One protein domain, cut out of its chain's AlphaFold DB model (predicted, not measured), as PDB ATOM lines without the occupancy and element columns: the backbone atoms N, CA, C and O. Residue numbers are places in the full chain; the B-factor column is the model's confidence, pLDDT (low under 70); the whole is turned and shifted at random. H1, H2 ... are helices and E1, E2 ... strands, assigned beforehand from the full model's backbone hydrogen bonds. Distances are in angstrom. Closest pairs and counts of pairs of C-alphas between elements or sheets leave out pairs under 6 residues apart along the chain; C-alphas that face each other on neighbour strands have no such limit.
ATOM      1  N   ASP A   9     110.001  86.966  92.885       75.38
ATOM      2  CA  ASP A   9     110.078  88.223  93.626       75.38
ATOM      3  C   ASP A   9     111.389  88.953  93.258       75.38
ATOM      4  O   ASP A   9     112.481  88.423  93.514       75.38
ATOM      5  N   PRO A  10     111.324  90.173  92.689       66.38
ATOM      6  CA  PRO A  10     112.511  90.947  92.328       66.38
ATOM      7  C   PRO A  10     113.422  91.256  93.526       66.38
ATOM      8  O   PRO A  10     114.617  91.484  93.337       66.38
ATOM      9  N   ASN A  11     112.890  91.223  94.752       74.88
ATOM     10  CA  ASN A  11     113.632  91.455  95.990       74.88
ATOM     11  C   ASN A  11     113.977  90.165  96.749       74.88
ATOM     12  O   ASN A  11     114.435  90.239  97.894       74.88
ATOM     13  N   SER A  12     113.795  88.991  96.135       86.06
ATOM     14  CA  SER A  12     114.054  87.708  96.788       86.06
ATOM     15  C   SER A  12     115.476  87.618  97.345       86.06
ATOM     16  O   SER A  12     116.473  87.630  96.616       86.06
ATOM     17  N   GLN A  13     115.569  87.433  98.662       89.69
ATOM     18  CA  GLN A  13     116.840  87.241  99.362       89.69
ATOM     19  C   GLN A  13     117.542  85.949  98.920       89.69
ATOM     20  O   GLN A  13     118.772  85.889  98.880       89.69
ATOM     21  N   ALA A  14     116.789  84.925  98.506       88.88
ATOM     22  CA  ALA A  14     117.350  83.650  98.061       88.88
ATOM     23  C   ALA A  14     118.135  83.765  96.736       88.88
ATOM     24  O   ALA A  14     119.001  82.920  96.446       88.88
ATOM     25  N   LEU A  15     117.860  84.826  95.966       88.56
ATOM     26  CA  LEU A  15     118.508  85.182  94.705       88.56
ATOM     27  C   LEU A  15     119.583  86.266  94.841       88.56
ATOM     28  O   LEU A  15     120.219  86.604  93.840       88.56
ATOM     29  N   GLN A  16     119.823  86.780  96.047       92.81
ATOM     30  CA  GLN A  16     120.860  87.773  96.305       92.81
ATOM     31  C   GLN A  16     122.231  87.114  96.471       92.81
ATOM     32  O   GLN A  16     122.425  86.163  97.239       92.81
ATOM     33  N   TYR A  17     123.209  87.652  95.752       93.44
ATOM     34  CA  TYR A  17     124.593  87.220  95.796       93.44
ATOM     35  C   TYR A  17     125.498  88.409  96.051       93.44
ATOM     36  O   TYR A  17     125.338  89.464  95.452       93.44
ATOM     37  N   ARG A  18     126.495  88.207  96.902       95.44
ATOM     38  CA  ARG A  18     127.585  89.149  97.074       95.44
ATOM     39  C   ARG A  18     128.665  88.902  96.032       95.44
ATOM     40  O   ARG A  18     129.079  87.753  95.825       95.44
ATOM     41  N   ILE A  19     129.147  89.983  95.431       94.69
ATOM     42  CA  ILE A  19     130.317  89.977  94.558       94.69
ATOM     43  C   ILE A  19     131.565  89.848  95.430       94.69
ATOM     44  O   ILE A  19     131.807  90.655  96.322       94.69
ATOM     45  N   VAL A  20     132.366  88.819  95.179       95.62
ATOM     46  CA  VAL A  20     133.644  88.586  95.854       95.62
ATOM     47  C   VAL A  20     134.736  88.553  94.806       95.62
ATOM     48  O   VAL A  20     134.691  87.739  93.884       95.62
ATOM     49  N   GLU A  21     135.736  89.412  94.954       94.06
ATOM     50  CA  GLU A  21     136.898  89.395  94.081       94.06
ATOM     51  C   GLU A  21     137.973  88.440  94.611       94.06
ATOM     52  O   GLU A  21     138.330  88.452  95.790       94.06
ATOM     53  N   HIS A  22     138.512  87.610  93.722       92.25
ATOM     54  CA  HIS A  22     139.677  86.787  93.998       92.25
ATOM     55  C   HIS A  22     140.537  86.648  92.739       92.25
ATOM     56  O   HIS A  22     140.061  86.201  91.697       92.25
ATOM     57  N   GLY A  23     141.807  87.054  92.821       86.44
ATOM     58  CA  GLY A  23     142.751  86.945  91.701       86.44
ATOM     59  C   GLY A  23     142.318  87.700  90.437       86.44
ATOM     60  O   GLY A  23     142.526  87.196  89.340       86.44
ATOM     61  N   GLY A  24     141.660  88.857  90.575       88.06
ATOM     62  CA  GLY A  24     141.130  89.630  89.443       88.06
ATOM     63  C   GLY A  24     139.866  89.035  88.811       88.06
ATOM     64  O   GLY A  24     139.406  89.498  87.762       88.06
ATOM     65  N   HIS A  25     139.277  88.007  89.428       91.50
ATOM     66  CA  HIS A  25     138.009  87.426  89.013       91.50
ATOM     67  C   HIS A  25     136.909  87.706  90.029       91.50
ATOM     68  O   HIS A  25     137.123  87.612  91.233       91.50
ATOM     69  N   TRP A  26     135.722  88.046  89.535       95.31
ATOM     70  CA  TRP A  26     134.544  88.248  90.372       95.31
ATOM     71  C   TRP A  26     133.749  86.956  90.456       95.31
ATOM     72  O   TRP A  26     133.407  86.352  89.436       95.31
ATOM     73  N   PHE A  27     133.446  86.559  91.680       95.25
ATOM     74  CA  PHE A  27     132.671  85.381  92.020       95.25
ATOM     75  C   PHE A  27     131.402  85.806  92.740       95.25
ATOM     76  O   PHE A  27     131.427  86.722  93.559       95.25
ATOM     77  N   LEU A  28     130.300  85.112  92.482       94.00
ATOM     78  CA  LEU A  28     129.051  85.360  93.192       94.00
ATOM     79  C   LEU A  28     128.869  84.316  94.281       94.00
ATOM     80  O   LEU A  28     128.710  83.123  94.004       94.00
ATOM     81  N   ARG A  29     128.835  84.774  95.531       93.69
ATOM     82  CA  ARG A  29     128.487  83.938  96.683       93.69
ATOM     83  C   ARG A  29     127.097  84.297  97.166       93.69
ATOM     84  O   ARG A  29     126.784  85.474  97.266       93.69
ATOM     85  N   ARG A  30     126.268  83.296  97.474       93.12
ATOM     86  CA  ARG A  30     124.936  83.556  98.041       93.12
ATOM     87  C   ARG A  30     125.088  84.415  99.290       93.12
ATOM     88  O   ARG A  30     125.845  84.043 100.184       93.12
ATOM     89  N   GLN A  31     124.364  85.526  99.330       93.50
ATOM     90  CA  GLN A  31     124.368  86.430 100.475       93.50
ATOM     91  C   GLN A  31     123.572  85.833 101.641       93.50
ATOM     92  O   GLN A  31     123.991  85.930 102.790       93.50
ATOM     93  N   HIS A  32     122.468  85.168 101.306       92.25
ATOM     94  CA  HIS A  32     121.493  84.618 102.238       92.25
ATOM     95  C   HIS A  32     121.279  83.117 101.968       92.25
ATOM     96  O   HIS A  32     120.265  82.718 101.384       92.25
ATOM     97  N   PRO A  33     122.271  82.250 102.271       90.88
ATOM     98  CA  PRO A  33     122.152  80.807 102.061       90.88
ATOM     99  C   PRO A  33     121.044  80.151 102.900       90.88
ATOM    100  O   PRO A  33     120.514  79.123 102.480       90.88
ATOM    101  N   GLU A  34     120.699  80.749 104.041       91.62
ATOM    102  CA  GLU A  34     119.675  80.313 104.991       91.62
ATOM    103  C   GLU A  34     118.246  80.407 104.443       91.62
ATOM    104  O   GLU A  34     117.368  79.680 104.906       91.62
ATOM    105  N   PHE A  35     118.014  81.241 103.428       89.94
ATOM    106  CA  PHE A  35     116.714  81.342 102.777       89.94
ATOM    107  C   PHE A  35     116.596  80.252 101.704       89.94
ATOM    108  O   PHE A  35     117.400  80.224 100.760       89.94
ATOM    109  N   PRO A  36     115.643  79.313 101.833       90.44
ATOM    110  CA  PRO A  36     115.416  78.307 100.808       90.44
ATOM    111  C   PRO A  36     114.884  78.973  99.541       90.44
ATOM    112  O   PRO A  36     114.191  79.984  99.607       90.44
ATOM    113  N   ARG A  37     115.213  78.391  98.387       89.38
ATOM    114  CA  ARG A  37     114.681  78.857  97.108       89.38
ATOM    115  C   ARG A  37     113.310  78.259  96.855       89.38
ATOM    116  O   ARG A  37     113.097  77.077  97.137       89.38
ATOM    117  N   THR A  38     112.429  79.038  96.250       91.31
ATOM    118  CA  THR A  38     111.205  78.513  95.643       91.31
ATOM    119  C   THR A  38     111.543  77.660  94.405       91.31
ATOM    120  O   THR A  38     112.684  77.678  93.912       91.31
ATOM    121  N   PRO A  39     110.587  76.866  93.885       90.00
ATOM    122  CA  PRO A  39     110.768  76.158  92.619       90.00
ATOM    123  C   PRO A  39     111.163  77.096  91.467       90.00
ATOM    124  O   PRO A  39     112.138  76.813  90.771       90.00
ATOM    125  N   ASP A  40     110.497  78.243  91.333       80.81
ATOM    126  CA  ASP A  40     110.735  79.207  90.251       80.81
ATOM    127  C   ASP A  40     112.107  79.878  90.369       80.81
ATOM    128  O   ASP A  40     112.853  79.977  89.396       80.81
ATOM    129  N   GLU A  41     112.524  80.232  91.584       84.06
ATOM    130  CA  GLU A  41     113.874  80.739  91.856       84.06
ATOM    131  C   GLU A  41     114.954  79.691  91.566       84.06
ATOM    132  O   GLU A  41     116.068  80.012  91.141       84.06
ATOM    133  N   SER A  42     114.643  78.415  91.791       87.62
ATOM    134  CA  SER A  42     115.549  77.316  91.463       87.62
ATOM    135  C   SER A  42     115.703  77.160  89.951       87.62
ATOM    136  O   SER A  42     116.827  76.964  89.481       87.62
ATOM    137  N   VAL A  43     114.613  77.312  89.192       83.69
ATOM    138  CA  VAL A  43     114.642  77.368  87.723       83.69
ATOM    139  C   VAL A  43     115.461  78.572  87.257       83.69
ATOM    140  O   VAL A  43     116.378  78.399  86.458       83.69
ATOM    141  N   ALA A  44     115.237  79.762  87.819       79.19
ATOM    142  CA  ALA A  44     115.990  80.968  87.476       79.19
ATOM    143  C   ALA A  44     117.505  80.798  87.688       79.19
ATOM    144  O   ALA A  44     118.317  81.154  86.834       79.19
ATOM    145  N   VAL A  45     117.905  80.190  88.809       87.19
ATOM    146  CA  VAL A  45     119.315  79.876  89.084       87.19
ATOM    147  C   VAL A  45     119.855  78.826  88.110       87.19
ATOM    148  O   VAL A  45     121.020  78.910  87.719       87.19
ATOM    149  N   ALA A  46     119.051  77.836  87.718       85.31
ATOM    150  CA  ALA A  46     119.449  76.842  86.726       85.31
ATOM    151  C   ALA A  46     119.659  77.469  85.339       85.31
ATOM    152  O   ALA A  46     120.652  77.156  84.684       85.31
ATOM    153  N   GLU A  47     118.797  78.398  84.924       81.44
ATOM    154  CA  GLU A  47     118.976  79.156  83.680       81.44
ATOM    155  C   GLU A  47     120.220  80.048  83.747       81.44
ATOM    156  O   GLU A  47     121.049  80.025  82.837       81.44
ATOM    157  N   ALA A  48     120.449  80.737  84.870       81.62
ATOM    158  CA  ALA A  48     121.666  81.519  85.073       81.62
ATOM    159  C   ALA A  48     122.943  80.665  84.918       81.62
ATOM    160  O   ALA A  48     123.930  81.135  84.354       81.62
ATOM    161  N   ARG A  49     122.930  79.390  85.341       87.38
ATOM    162  CA  ARG A  49     124.064  78.452  85.162       87.38
ATOM    163  C   ARG A  49     124.358  78.106  83.708       87.38
ATOM    164  O   ARG A  49     125.474  77.688  83.420       87.38
ATOM    165  N   ARG A  50     123.390  78.250  82.802       81.88
ATOM    166  CA  ARG A  50     123.604  77.975  81.374       81.88
ATOM    167  C   ARG A  50     124.384  79.085  80.681       81.88
ATOM    168  O   ARG A  50     125.073  78.814  79.703       81.88
ATOM    169  N   ILE A  51     124.284  80.313  81.184       81.38
ATOM    170  CA  ILE A  51     124.860  81.502  80.539       81.38
ATOM    171  C   ILE A  51     126.053  82.093  81.296       81.38
ATOM    172  O   ILE A  51     126.918  82.732  80.686       81.38
ATOM    173  N   LEU A  52     126.127  81.872  82.610       84.56
ATOM    174  CA  LEU A  52     127.251  82.281  83.442       84.56
ATOM    175  C   LEU A  52     128.203  81.103  83.656       84.56
ATOM    176  O   LEU A  52     127.759  80.018  84.043       84.56
ATOM    177  N   PRO A  53     129.521  81.305  83.478       89.06
ATOM    178  CA  PRO A  53     130.501  80.296  83.842       89.06
ATOM    179  C   PRO A  53     130.387  79.944  85.327       89.06
ATOM    180  O   PRO A  53     130.186  80.814  86.179       89.06
ATOM    181  N   THR A  54     130.547  78.664  85.646       90.94
ATOM    182  CA  THR A  54     130.554  78.170  87.024       90.94
ATOM    183  C   THR A  54     131.819  77.370  87.295       90.94
ATOM    184  O   THR A  54     132.346  76.699  86.409       90.94
ATOM    185  N   THR A  55     132.338  77.469  88.517       89.81
ATOM    186  CA  THR A  55     133.461  76.644  88.971       89.81
ATOM    187  C   THR A  55     132.999  75.205  89.218       89.81
ATOM    188  O   THR A  55     131.802  74.925  89.292       89.81
ATOM    189  N   SER A  56     133.947  74.285  89.413       85.75
ATOM    190  CA  SER A  56     133.671  72.900  89.825       85.75
ATOM    191  C   SER A  56     132.898  72.796  91.147       85.75
ATOM    192  O   SER A  56     132.160  71.840  91.356       85.75
ATOM    193  N   GLU A  57     133.019  73.801  92.015       86.44
ATOM    194  CA  GLU A  57     132.284  73.923  93.283       86.44
ATOM    195  C   GLU A  57     130.881  74.535  93.104       86.44
ATOM    196  O   GLU A  57     130.137  74.721  94.064       86.44
ATOM    197  N   GLY A  58     130.499  74.871  91.868       84.94
ATOM    198  CA  GLY A  58     129.190  75.427  91.545       84.94
ATOM    199  C   GLY A  58     129.023  76.905  91.900       84.94
ATOM    200  O   GLY A  58     127.879  77.355  92.007       84.94
ATOM    201  N   VAL A  59     130.129  77.641  92.066       90.88
ATOM    202  CA  VAL A  59     130.160  79.096  92.287       90.88
ATOM    203  C   VAL A  59     130.135  79.804  90.936       90.88
ATOM    204  O   VAL A  59     130.867  79.418  90.025       90.88
ATOM    205  N   PHE A  60     129.309  80.839  90.789       92.50
ATOM    206  CA  PHE A  60     129.261  81.611  89.548       92.50
ATOM    207  C   PHE A  60     130.469  82.528  89.423       92.50
ATOM    208  O   PHE A  60     130.889  83.153  90.398       92.50
ATOM    209  N   VAL A  61     130.971  82.648  88.201       93.50
ATOM    210  CA  VAL A  61     132.038  83.571  87.826       93.50
ATOM    211  C   VAL A  61     131.445  84.640  86.920       93.50
ATOM    212  O   VAL A  61     130.787  84.318  85.932       93.50
ATOM    213  N   VAL A  62     131.696  85.911  87.228       91.88
ATOM    214  CA  VAL A  62     131.252  87.045  86.408       91.88
ATOM    215  C   VAL A  62     132.335  87.359  85.364       91.88
ATOM    216  O   VAL A  62     133.452  87.757  85.736       91.88
ATOM    217  N   PRO A  63     132.054  87.186  84.056       89.75
ATOM    218  CA  PRO A  63     132.999  87.518  82.987       89.75
ATOM    219  C   PRO A  63     133.313  89.015  82.944       89.75
ATOM    220  O   PRO A  63     132.445  89.820  83.254       89.75
ATOM    221  N   GLY A  64     134.518  89.393  82.498       87.56
ATOM    222  CA  GLY A  64     134.988  90.790  82.484       87.56
ATOM    223  C   GLY A  64     134.002  91.778  81.852       87.56
ATOM    224  O   GLY A  64     133.544  92.684  82.534       87.56
ATOM    225  N   ARG A  65     133.565  91.525  80.608       84.38
ATOM    226  CA  ARG A  65     132.577  92.381  79.916       84.38
ATOM    227  C   ARG A  65     131.239  92.512  80.652       84.38
ATOM    228  O   ARG A  65     130.577  93.529  80.551       84.38
ATOM    229  N   THR A  66     130.825  91.487  81.393       86.06
ATOM    230  CA  THR A  66     129.584  91.550  82.180       86.06
ATOM    231  C   THR A  66     129.751  92.434  83.415       86.06
ATOM    232  O   THR A  66     128.781  93.042  83.842       86.06
ATOM    233  N   ARG A  67     130.968  92.555  83.967       88.69
ATOM    234  CA  ARG A  67     131.264  93.470  85.087       88.69
ATOM    235  C   ARG A  67     131.096  94.923  84.670       88.69
ATOM    236  O   ARG A  67     130.470  95.680  85.393       88.69
ATOM    237  N   GLU A  68     131.603  95.269  83.488       85.50
ATOM    238  CA  GLU A  68     131.499  96.619  82.914       85.50
ATOM    239  C   GLU A  68     130.039  97.067  82.749       85.50
ATOM    240  O   GLU A  68     129.745  98.252  82.847       85.50
ATOM    241  N   GLN A  69     129.116  96.121  82.549       82.88
ATOM    242  CA  GLN A  69     127.688  96.400  82.388       82.88
ATOM    243  C   GLN A  69     126.893  96.366  83.704       82.88
ATOM    244  O   GLN A  69     125.762  96.837  83.743       82.88
ATOM    245  N   LEU A  70     127.447  95.783  84.771       82.12
ATOM    246  CA  LEU A  70     126.736  95.553  86.034       82.12
ATOM    247  C   LEU A  70     126.673  96.777  86.954       82.12
ATOM    248  O   LEU A  70     125.918  96.713  87.918       82.12
ATOM    249  N   ASP A  71     127.446  97.833  86.668       83.31
ATOM    250  CA  ASP A  71     127.585  99.046  87.499       83.31
ATOM    251  C   ASP A  71     127.626  98.730  89.007       83.31
ATOM    252  O   ASP A  71     126.847  99.238  89.810       83.31
ATOM    253  N   ALA A  72     128.488  97.780  89.376       87.94
ATOM    254  CA  ALA A  72     128.618  97.254  90.732       87.94
ATOM    255  C   ALA A  72     130.095  97.049  91.070       87.94
ATOM    256  O   ALA A  72     130.921  96.906  90.168       87.94
ATOM    257  N   GLU A  73     130.423  96.966  92.354       90.56
ATOM    258  CA  GLU A  73     131.784  96.773  92.854       90.56
ATOM    259  C   GLU A  73     131.923  95.489  93.698       90.56
ATOM    260  O   GLU A  73     130.939  94.918  94.188       90.56
ATOM    261  N   PRO A  74     133.154  94.978  93.902       92.88
ATOM    262  CA  PRO A  74     133.392  93.911  94.867       92.88
ATOM    263  C   PRO A  74     132.879  94.291  96.263       92.88
ATOM    264  O   PRO A  74     133.274  95.302  96.831       92.88
ATOM    265  N   GLY A  75     132.042  93.435  96.850       91.00
ATOM    266  CA  GLY A  75     131.368  93.678  98.128       91.00
ATOM    267  C   GLY A  75     129.869  93.943  97.990       91.00
ATOM    268  O   GLY A  75     129.122  93.618  98.922       91.00
ATOM    269  N   ASP A  76     129.423  94.419  96.825       92.94
ATOM    270  CA  ASP A  76     128.015  94.702  96.564       92.94
ATOM    271  C   ASP A  76     127.168  93.435  96.511       92.94
ATOM    272  O   ASP A  76     127.637  92.334  96.191       92.94
ATOM    273  N   VAL A  77     125.889  93.602  96.846       92.69
ATOM    274  CA  VAL A  77     124.877  92.552  96.765       92.69
ATOM    275  C   VAL A  77     124.035  92.787  95.521       92.69
ATOM    276  O   VAL A  77     123.374  93.811  95.390       92.69
ATOM    277  N   VAL A  78     124.036  91.807  94.628       88.81
ATOM    278  CA  VAL A  78     123.326  91.836  93.351       88.81
ATOM    279  C   VAL A  78     122.386  90.644  93.232       88.81
ATOM    280  O   VAL A  78     122.639  89.566  93.776       88.81
ATOM    281  N   SER A  79     121.293  90.810  92.491       87.56
ATOM    282  CA  SER A  79     120.437  89.684  92.115       87.56
ATOM    283  C   SER A  79     121.101  88.866  91.007       87.56
ATOM    284  O   SER A  79     121.576  89.420  90.013       87.56
ATOM    285  N   ILE A  80     121.092  87.535  91.126       86.75
ATOM    286  CA  ILE A  80     121.612  86.650  90.068       86.75
ATOM    287  C   ILE A  80     120.867  86.826  88.742       86.75
ATOM    288  O   ILE A  80     121.464  86.655  87.682       86.75
ATOM    289  N   VAL A  81     119.588  87.213  88.793       83.12
ATOM    290  CA  VAL A  81     118.775  87.482  87.602       83.12
ATOM    291  C   VAL A  81     119.282  88.730  86.881       83.12
ATOM    292  O   VAL A  81     119.401  88.717  85.661       83.12
ATOM    293  N   ALA A  82     119.673  89.772  87.620       84.31
ATOM    294  CA  ALA A  82     120.259  90.979  87.036       84.31
ATOM    295  C   ALA A  82     121.615  90.686  86.371       84.31
ATOM    296  O   ALA A  82     121.861  91.115  85.246       84.31
ATOM    297  N   VAL A  83     122.464  89.874  87.011       85.38
ATOM    298  CA  VAL A  83     123.739  89.428  86.419       85.38
ATOM    299  C   VAL A  83     123.510  88.596  85.156       85.38
ATOM    300  O   VAL A  83     124.203  88.775  84.154       85.38
ATOM    301  N   ALA A  84     122.544  87.679  85.195       82.06
ATOM    302  CA  ALA A  84     122.141  86.867  84.053       82.06
ATOM    303  C   ALA A  84     121.630  87.735  82.890       82.06
ATOM    304  O   ALA A  84     122.048  87.533  81.751       82.06
ATOM    305  N   ALA A  85     120.798  88.737  83.177       77.75
ATOM    306  CA  ALA A  85     120.293  89.683  82.187       77.75
ATOM    307  C   ALA A  85     121.422  90.518  81.564       77.75
ATOM    308  O   ALA A  85     121.510  90.595  80.341       77.75
ATOM    309  N   ALA A  86     122.344  91.052  82.374       80.25
ATOM    310  CA  ALA A  86     123.530  91.746  81.871       80.25
ATOM    311  C   ALA A  86     124.372  90.817  80.983       80.25
ATOM    312  O   ALA A  86     124.771  91.174  79.879       80.25
ATOM    313  N   ARG A  87     124.587  89.562  81.395       84.00
ATOM    314  CA  ARG A  87     125.312  88.588  80.569       84.00
ATOM    315  C   ARG A  87     124.619  88.323  79.233       84.00
ATOM    316  O   ARG A  87     125.315  88.216  78.225       84.00
ATOM    317  N   ALA A  88     123.296  88.199  79.228       73.38
ATOM    318  CA  ALA A  88     122.519  88.041  78.005       73.38
ATOM    319  C   ALA A  88     122.658  89.271  77.096       73.38
ATOM    320  O   ALA A  88     122.893  89.095  75.905       73.38
ATOM    321  N   GLY A  89     122.627  90.482  77.663       73.00
ATOM    322  CA  GLY A  89     122.920  91.734  76.958       73.00
ATOM    323  C   GLY A  89     124.278  91.696  76.257       73.00
ATOM    324  O   GLY A  89     124.329  91.759  75.035       73.00
ATOM    325  N   VAL A  90     125.366  91.432  76.996       77.50
ATOM    326  CA  VAL A  90     126.717  91.297  76.406       77.50
ATOM    327  C   VAL A  90     126.770  90.262  75.275       77.50
ATOM    328  O   VAL A  90     127.496  90.442  74.297       77.50
ATOM    329  N   LEU A  91     126.073  89.130  75.426       71.75
ATOM    330  CA  LEU A  91     126.046  88.084  74.401       71.75
ATOM    331  C   LEU A  91     125.294  88.536  73.146       71.75
ATOM    332  O   LEU A  91     125.754  88.244  72.045       71.75
ATOM    333  N   LEU A  92     124.175  89.243  73.309       74.06
ATOM    334  CA  LEU A  92     123.396  89.801  72.205       74.06
ATOM    335  C   LEU A  92     124.164  90.905  71.479       74.06
ATOM    336  O   LEU A  92     124.206  90.887  70.250       74.06
ATOM    337  N   ASP A  93     124.825  91.797  72.212       70.44
ATOM    338  CA  ASP A  93     125.660  92.853  71.635       70.44
ATOM    339  C   ASP A  93     126.806  92.231  70.829       70.44
ATOM    340  O   ASP A  93     126.965  92.507  69.645       70.44
ATOM    341  N   GLY A  94     127.525  91.267  71.415       62.22
ATOM    342  CA  GLY A  94     128.594  90.555  70.714       62.22
ATOM    343  C   GLY A  94     128.113  89.751  69.500       62.22
ATOM    344  O   GLY A  94     128.851  89.611  68.527       62.22
ATOM    345  N   PHE A  95     126.887  89.222  69.535       63.53
ATOM    346  CA  PHE A  95     126.281  88.555  68.384       63.53
ATOM    347  C   PHE A  95     125.918  89.558  67.288       63.53
ATOM    348  O   PHE A  95     126.161  89.280  66.119       63.53
ATOM    349  N   THR A  96     125.396  90.727  67.662       60.00
ATOM    350  CA  THR A  96     125.025  91.813  66.745       60.00
ATOM    351  C   THR A  96     126.264  92.389  66.058       60.00
ATOM    352  O   THR A  96     126.302  92.441  64.828       60.00
ATOM    353  N   ASP A  97     127.317  92.674  66.825       61.41
ATOM    354  CA  ASP A  97     128.620  93.125  66.322       61.41
ATOM    355  C   ASP A  97     129.261  92.105  65.368       61.41
ATOM    356  O   ASP A  97     129.957  92.467  64.422       61.41
ATOM    357  N   ALA A  98     129.053  90.806  65.605       59.69
ATOM    358  CA  ALA A  98     129.572  89.744  64.744       59.69
ATOM    359  C   ALA A  98     128.704  89.495  63.497       59.69
ATOM    360  O   ALA A  98     129.210  89.035  62.470       59.69
ATOM    361  N   LEU A  99     127.406  89.799  63.574       59.78
ATOM    362  CA  LEU A  99     126.464  89.687  62.462       59.78
ATOM    363  C   LEU A  99     126.578  90.844  61.483       59.78
ATOM    364  O   LEU A  99     126.370  90.636  60.292       59.78
ATOM    365  N   GLU A 100     126.918  92.041  61.949       63.97
ATOM    366  CA  GLU A 100     127.031  93.224  61.098       63.97
ATOM    367  C   GLU A 100     128.033  93.033  59.932       63.97
ATOM    368  O   GLU A 100     127.649  93.261  58.780       63.97
ATOM    369  N   PRO A 101     129.254  92.492  60.136       65.06
ATOM    370  CA  PRO A 101     130.166  92.153  59.043       65.06
ATOM    371  C   PRO A 101     129.601  91.095  58.092       65.06
ATOM    372  O   PRO A 101     129.807  91.172  56.879       65.06
ATOM    373  N   PHE A 102     128.892  90.100  58.627       62.31
ATOM    374  CA  PHE A 102     128.292  89.032  57.832       62.31
ATOM    375  C   PHE A 102     127.169  89.571  56.941       62.31
ATOM    376  O   PHE A 102     127.170  89.326  55.738       62.31
ATOM    377  N   MET A 103     126.260  90.366  57.506       64.94
ATOM    378  CA  MET A 103     125.170  91.008  56.773       64.94
ATOM    379  C   MET A 103     125.704  91.978  55.725       64.94
ATOM    380  O   MET A 103     125.230  91.953  54.593       64.94
ATOM    381  N   ARG A 104     126.748  92.755  56.045       61.53
ATOM    382  CA  ARG A 104     127.416  93.614  55.062       61.53
ATOM    383  C   ARG A 104     127.999  92.802  53.905       61.53
ATOM    384  O   ARG A 104     127.783  93.155  52.755       61.53
ATOM    385  N   THR A 105     128.653  91.676  54.191       62.25
ATOM    386  CA  THR A 105     129.207  90.786  53.153       62.25
ATOM    387  C   THR A 105     128.106  90.185  52.271       62.25
ATOM    388  O   THR A 105     128.267  90.076  51.058       62.25
ATOM    389  N   VAL A 106     126.966  89.810  52.859       55.66
ATOM    390  CA  VAL A 106     125.800  89.309  52.115       55.66
ATOM    391  C   VAL A 106     125.182  90.408  51.248       55.66
ATOM    392  O   VAL A 106     124.840  90.137  50.100       55.66
ATOM    393  N   SER A 107     125.071  91.636  51.756       55.03
ATOM    394  CA  SER A 107     124.584  92.790  50.993       55.03
ATOM    395  C   SER A 107     125.518  93.156  49.839       55.03
ATOM    396  O   SER A 107     125.045  93.288  48.716       55.03
ATOM    397  N   GLU A 108     126.830  93.218  50.074       61.62
ATOM    398  CA  GLU A 108     127.840  93.442  49.029       61.62
ATOM    399  C   GLU A 108     127.787  92.338  47.956       61.62
ATOM    400  O   GLU A 108     127.843  92.614  46.757       61.62
ATOM    401  N   ALA A 109     127.610  91.075  48.360       53.69
ATOM    402  CA  ALA A 109     127.444  89.963  47.426       53.69
ATOM    403  C   ALA A 109     126.120  90.043  46.643       53.69
ATOM    404  O   ALA A 109     126.090  89.724  45.455       53.69
ATOM    405  N   ALA A 110     125.029  90.472  47.280       54.78
ATOM    406  CA  ALA A 110     123.731  90.647  46.635       54.78
ATOM    407  C   ALA A 110     123.745  91.800  45.619       54.78
ATOM    408  O   ALA A 110     123.218  91.633  44.519       54.78
ATOM    409  N   GLU A 111     124.391  92.924  45.944       56.56
ATOM    410  CA  GLU A 111     124.626  94.035  45.012       56.56
ATOM    411  C   GLU A 111     125.483  93.587  43.825       56.56
ATOM    412  O   GLU A 111     125.097  93.795  42.678       56.56
ATOM    413  N   ALA A 112     126.577  92.858  44.073       61.09
ATOM    414  CA  ALA A 112     127.428  92.332  43.006       61.09
ATOM    415  C   ALA A 112     126.683  91.361  42.066       61.09
ATOM    416  O   ALA A 112     126.901  91.364  40.852       61.09
ATOM    417  N   ILE A 113     125.778  90.534  42.606       54.50
ATOM    418  CA  ILE A 113     124.929  89.637  41.808       54.50
ATOM    419  C   ILE A 113     123.888  90.435  41.014       54.50
ATOM    420  O   ILE A 113     123.671  90.139  39.837       54.50
ATOM    421  N   ALA A 114     123.258  91.442  41.624       55.28
ATOM    422  CA  ALA A 114     122.269  92.289  40.965       55.28
ATOM    423  C   ALA A 114     122.886  93.089  39.805       55.28
ATOM    424  O   ALA A 114     122.330  93.090  38.705       55.28
ATOM    425  N   ASP A 115     124.068  93.673  40.007       57.25
ATOM    426  CA  ASP A 115     124.816  94.389  38.969       57.25
ATOM    427  C   ASP A 115     125.288  93.451  37.855       57.25
ATOM    428  O   ASP A 115     125.178  93.773  36.665       57.25
ATOM    429  N   GLY A 116     125.751  92.248  38.208       51.19
ATOM    430  CA  GLY A 116     126.099  91.213  37.237       51.19
ATOM    431  C   GLY A 116     124.903  90.794  36.379       51.19
ATOM    432  O   GLY A 116     125.026  90.655  35.161       51.19
ATOM    433  N   PHE A 117     123.723  90.657  36.990       45.69
ATOM    434  CA  PHE A 117     122.491  90.298  36.289       45.69
ATOM    435  C   PHE A 117     121.982  91.441  35.402       45.69
ATOM    436  O   PHE A 117     121.618  91.200  34.251       45.69
ATOM    437  N   ALA A 118     122.014  92.685  35.884       54.50
ATOM    438  CA  ALA A 118     121.636  93.867  35.112       54.50
ATOM    439  C   ALA A 118     122.562  94.078  33.902       54.50
ATOM    440  O   ALA A 118     122.086  94.339  32.795       54.50
ATOM    441  N   THR A 119     123.868  93.868  34.082       56.03
ATOM    442  CA  THR A 119     124.865  93.949  33.005       56.03
ATOM    443  C   THR A 119     124.663  92.835  31.978       56.03
ATOM    444  O   THR A 119     124.679  93.089  30.772       56.03
ATOM    445  N   ALA A 120     124.417  91.600  32.428       47.16
ATOM    446  CA  ALA A 120     124.133  90.471  31.543       47.16
ATOM    447  C   ALA A 120     122.818  90.662  30.766       47.16
ATOM    448  O   ALA A 120     122.756  90.356  29.574       47.16
ATOM    449  N   LEU A 121     121.785  91.215  31.410       53.31
ATOM    450  CA  LEU A 121     120.498  91.521  30.790       53.31
ATOM    451  C   LEU A 121     120.630  92.646  29.756       53.31
ATOM    452  O   LEU A 121     120.116  92.511  28.648       53.31
ATOM    453  N   GLN A 122     121.362  93.718  30.072       56.00
ATOM    454  CA  GLN A 122     121.659  94.782  29.112       56.00
ATOM    455  C   GLN A 122     122.425  94.235  27.910       56.00
ATOM    456  O   GLN A 122     121.988  94.450  26.787       56.00
ATOM    457  N   GLN A 123     123.487  93.451  28.117       57.88
ATOM    458  CA  GLN A 123     124.239  92.832  27.020       57.88
ATOM    459  C   GLN A 123     123.385  91.882  26.169       57.88
ATOM    460  O   GLN A 123     123.543  91.839  24.945       57.88
ATOM    461  N   ALA A 124     122.474  91.125  26.787       52.56
ATOM    462  CA  ALA A 124     121.531  90.270  26.073       52.56
ATOM    463  C   ALA A 124     120.550  91.098  25.226       52.56
ATOM    464  O   ALA A 124     120.337  90.777  24.057       52.56
ATOM    465  N   LEU A 125     120.029  92.201  25.770       52.34
ATOM    466  CA  LEU A 125     119.144  93.125  25.059       52.34
ATOM    467  C   LEU A 125     119.865  93.825  23.893       52.34
ATOM    468  O   LEU A 125     119.338  93.830  22.784       52.34
ATOM    469  N   THR A 126     121.105  94.299  24.075       54.34
ATOM    470  CA  THR A 126     121.887  94.934  22.992       54.34
ATOM    471  C   THR A 126     122.244  93.943  21.876       54.34
ATOM    472  O   THR A 126     122.237  94.289  20.690       54.34
ATOM    473  N   ARG A 127     122.519  92.673  22.221       50.97
ATOM    474  CA  ARG A 127     122.735  91.598  21.232       50.97
ATOM    475  C   ARG A 127     121.454  91.236  20.481       50.97
ATOM    476  O   ARG A 127     121.516  90.937  19.292       50.97
ATOM    477  N   GLN A 128     120.306  91.271  21.152       46.91
ATOM    478  CA  GLN A 128     119.014  90.952  20.548       46.91
ATOM    479  C   GLN A 128     118.539  92.055  19.592       46.91
ATOM    480  O   GLN A 128     117.989  91.748  18.535       46.91
ATOM    481  N   GLU A 129     118.821  93.319  19.905       43.75
ATOM    482  CA  GLU A 129     118.507  94.474  19.054       43.75
ATOM    483  C   GLU A 129     119.380  94.508  17.785       43.75
ATOM    484  O   GLU A 129     118.895  94.802  16.695       43.75
ATOM    485  N   SER A 130     120.628  94.041  17.886       45.72
ATOM    486  CA  SER A 130     121.535  93.864  16.739       45.72
ATOM    487  C   SER A 130     121.137  92.700  15.810       45.72
ATOM    488  O   SER A 130     121.534  92.669  14.647       45.72
ATOM    489  N   ALA A 131     120.349  91.733  16.297       47.09
ATOM    490  CA  ALA A 131     119.909  90.549  15.543       47.09
ATOM    491  C   ALA A 131     118.462  90.641  15.012       47.09
ATOM    492  O   ALA A 131     117.984  89.695  14.365       47.09
ATOM    493  N   ALA A 132     117.766  91.751  15.292       44.81
ATOM    494  CA  ALA A 132     116.356  91.989  14.981       44.81
ATOM    495  C   ALA A 132     116.116  92.789  13.683       44.81
ATOM    496  O   ALA A 132     115.010  93.275  13.467       44.81
ATOM    497  N   ALA A 133     117.116  92.884  12.802       49.62
ATOM    498  CA  ALA A 133     116.963  93.419  11.444       49.62
ATOM    499  C   ALA A 133     116.851  92.321  10.357       49.62
ATOM    500  O   ALA A 133     117.020  92.608   9.177       49.62
ATOM    501  N   GLY A 134     116.589  91.062  10.736       47.72
ATOM    502  CA  GLY A 134     116.420  89.938   9.808       47.72
ATOM    503  C   GLY A 134     115.166  89.123  10.124       47.72
ATOM    504  O   GLY A 134     114.918  88.810  11.290       47.72
TER     505      GLY A 134
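Overview. This is residues 9 to 134 of the 170 residues of an uncharacterized protein of Halosimplex pelagicum (UniProt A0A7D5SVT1). A small compact head sends out one very long helix as a handle: residues 92 to 134, mostly H3, stick out alone. In the head, a strongly twisted antiparallel sheet, E3 E2 E1 E4, meets the first turns of H3, on which the shorter H1 and H2 pack. The printed part has 126 residues in the order E1 E2 H1 E3 H2 E4 H3, class mixed; it is extended, with a radius of gyration of the C-alphas of 27.2 A and spans of 96 by 34 by 26 A.

Arrangement. Start at the hairpin of E1, residues 16 to 22, and E2, residues 25 to 30, where N 20 and O 27 are 2.8 A apart. Beside E2 look for edge strand E3, residues 60 to 62, with N 62 and O 26 at 2.8 A; beside E1, edge strand E4, residues 77 to 79, with N 17 and O 78 at 2.8 A. H3, residues 80 to 130, is on the sheet at a height of 8.2 A, over none of its strands. With residues 80 to 88 alone it touches H1, residues 39 to 51, at a steep tilt of 53 degrees; the closest C-alphas, of Ala 48 and Ala 84, are 5.5 A apart. With residues 82 to 90 alone it touches H2, residues 64 to 70, which only grazes the sheet; the closest C-alphas, of Thr 66 and Arg 87, are 5.4 A apart. H1 is not on the sheet, and H1 and H2 are apart. The O i to N i+4 pairs within hydrogen-bond range are 8 of 9 in H1, 2 of 3 in H2 and 45 of 47 in H3.

Along the chain. Find C-alpha 16 at (120.860, 87.773, 96.305), where E1 begins its 19.0 A. H1 is 19.3 A long and E2 16.4 A. From C-alpha 80 at (121.612, 86.650, 90.068), H3 runs 73.7 A to C-alpha 130 at (121.535, 93.864, 16.739), with a kink of 25 degrees near residue 99.

Size, cuts and confidence. The two C-alphas farthest apart, of Glu 34 and Gly 134, are 95.7 A apart. The printed part has no cut and no long link. Residue 10 and residues 94 to 134 have pLDDT under 70.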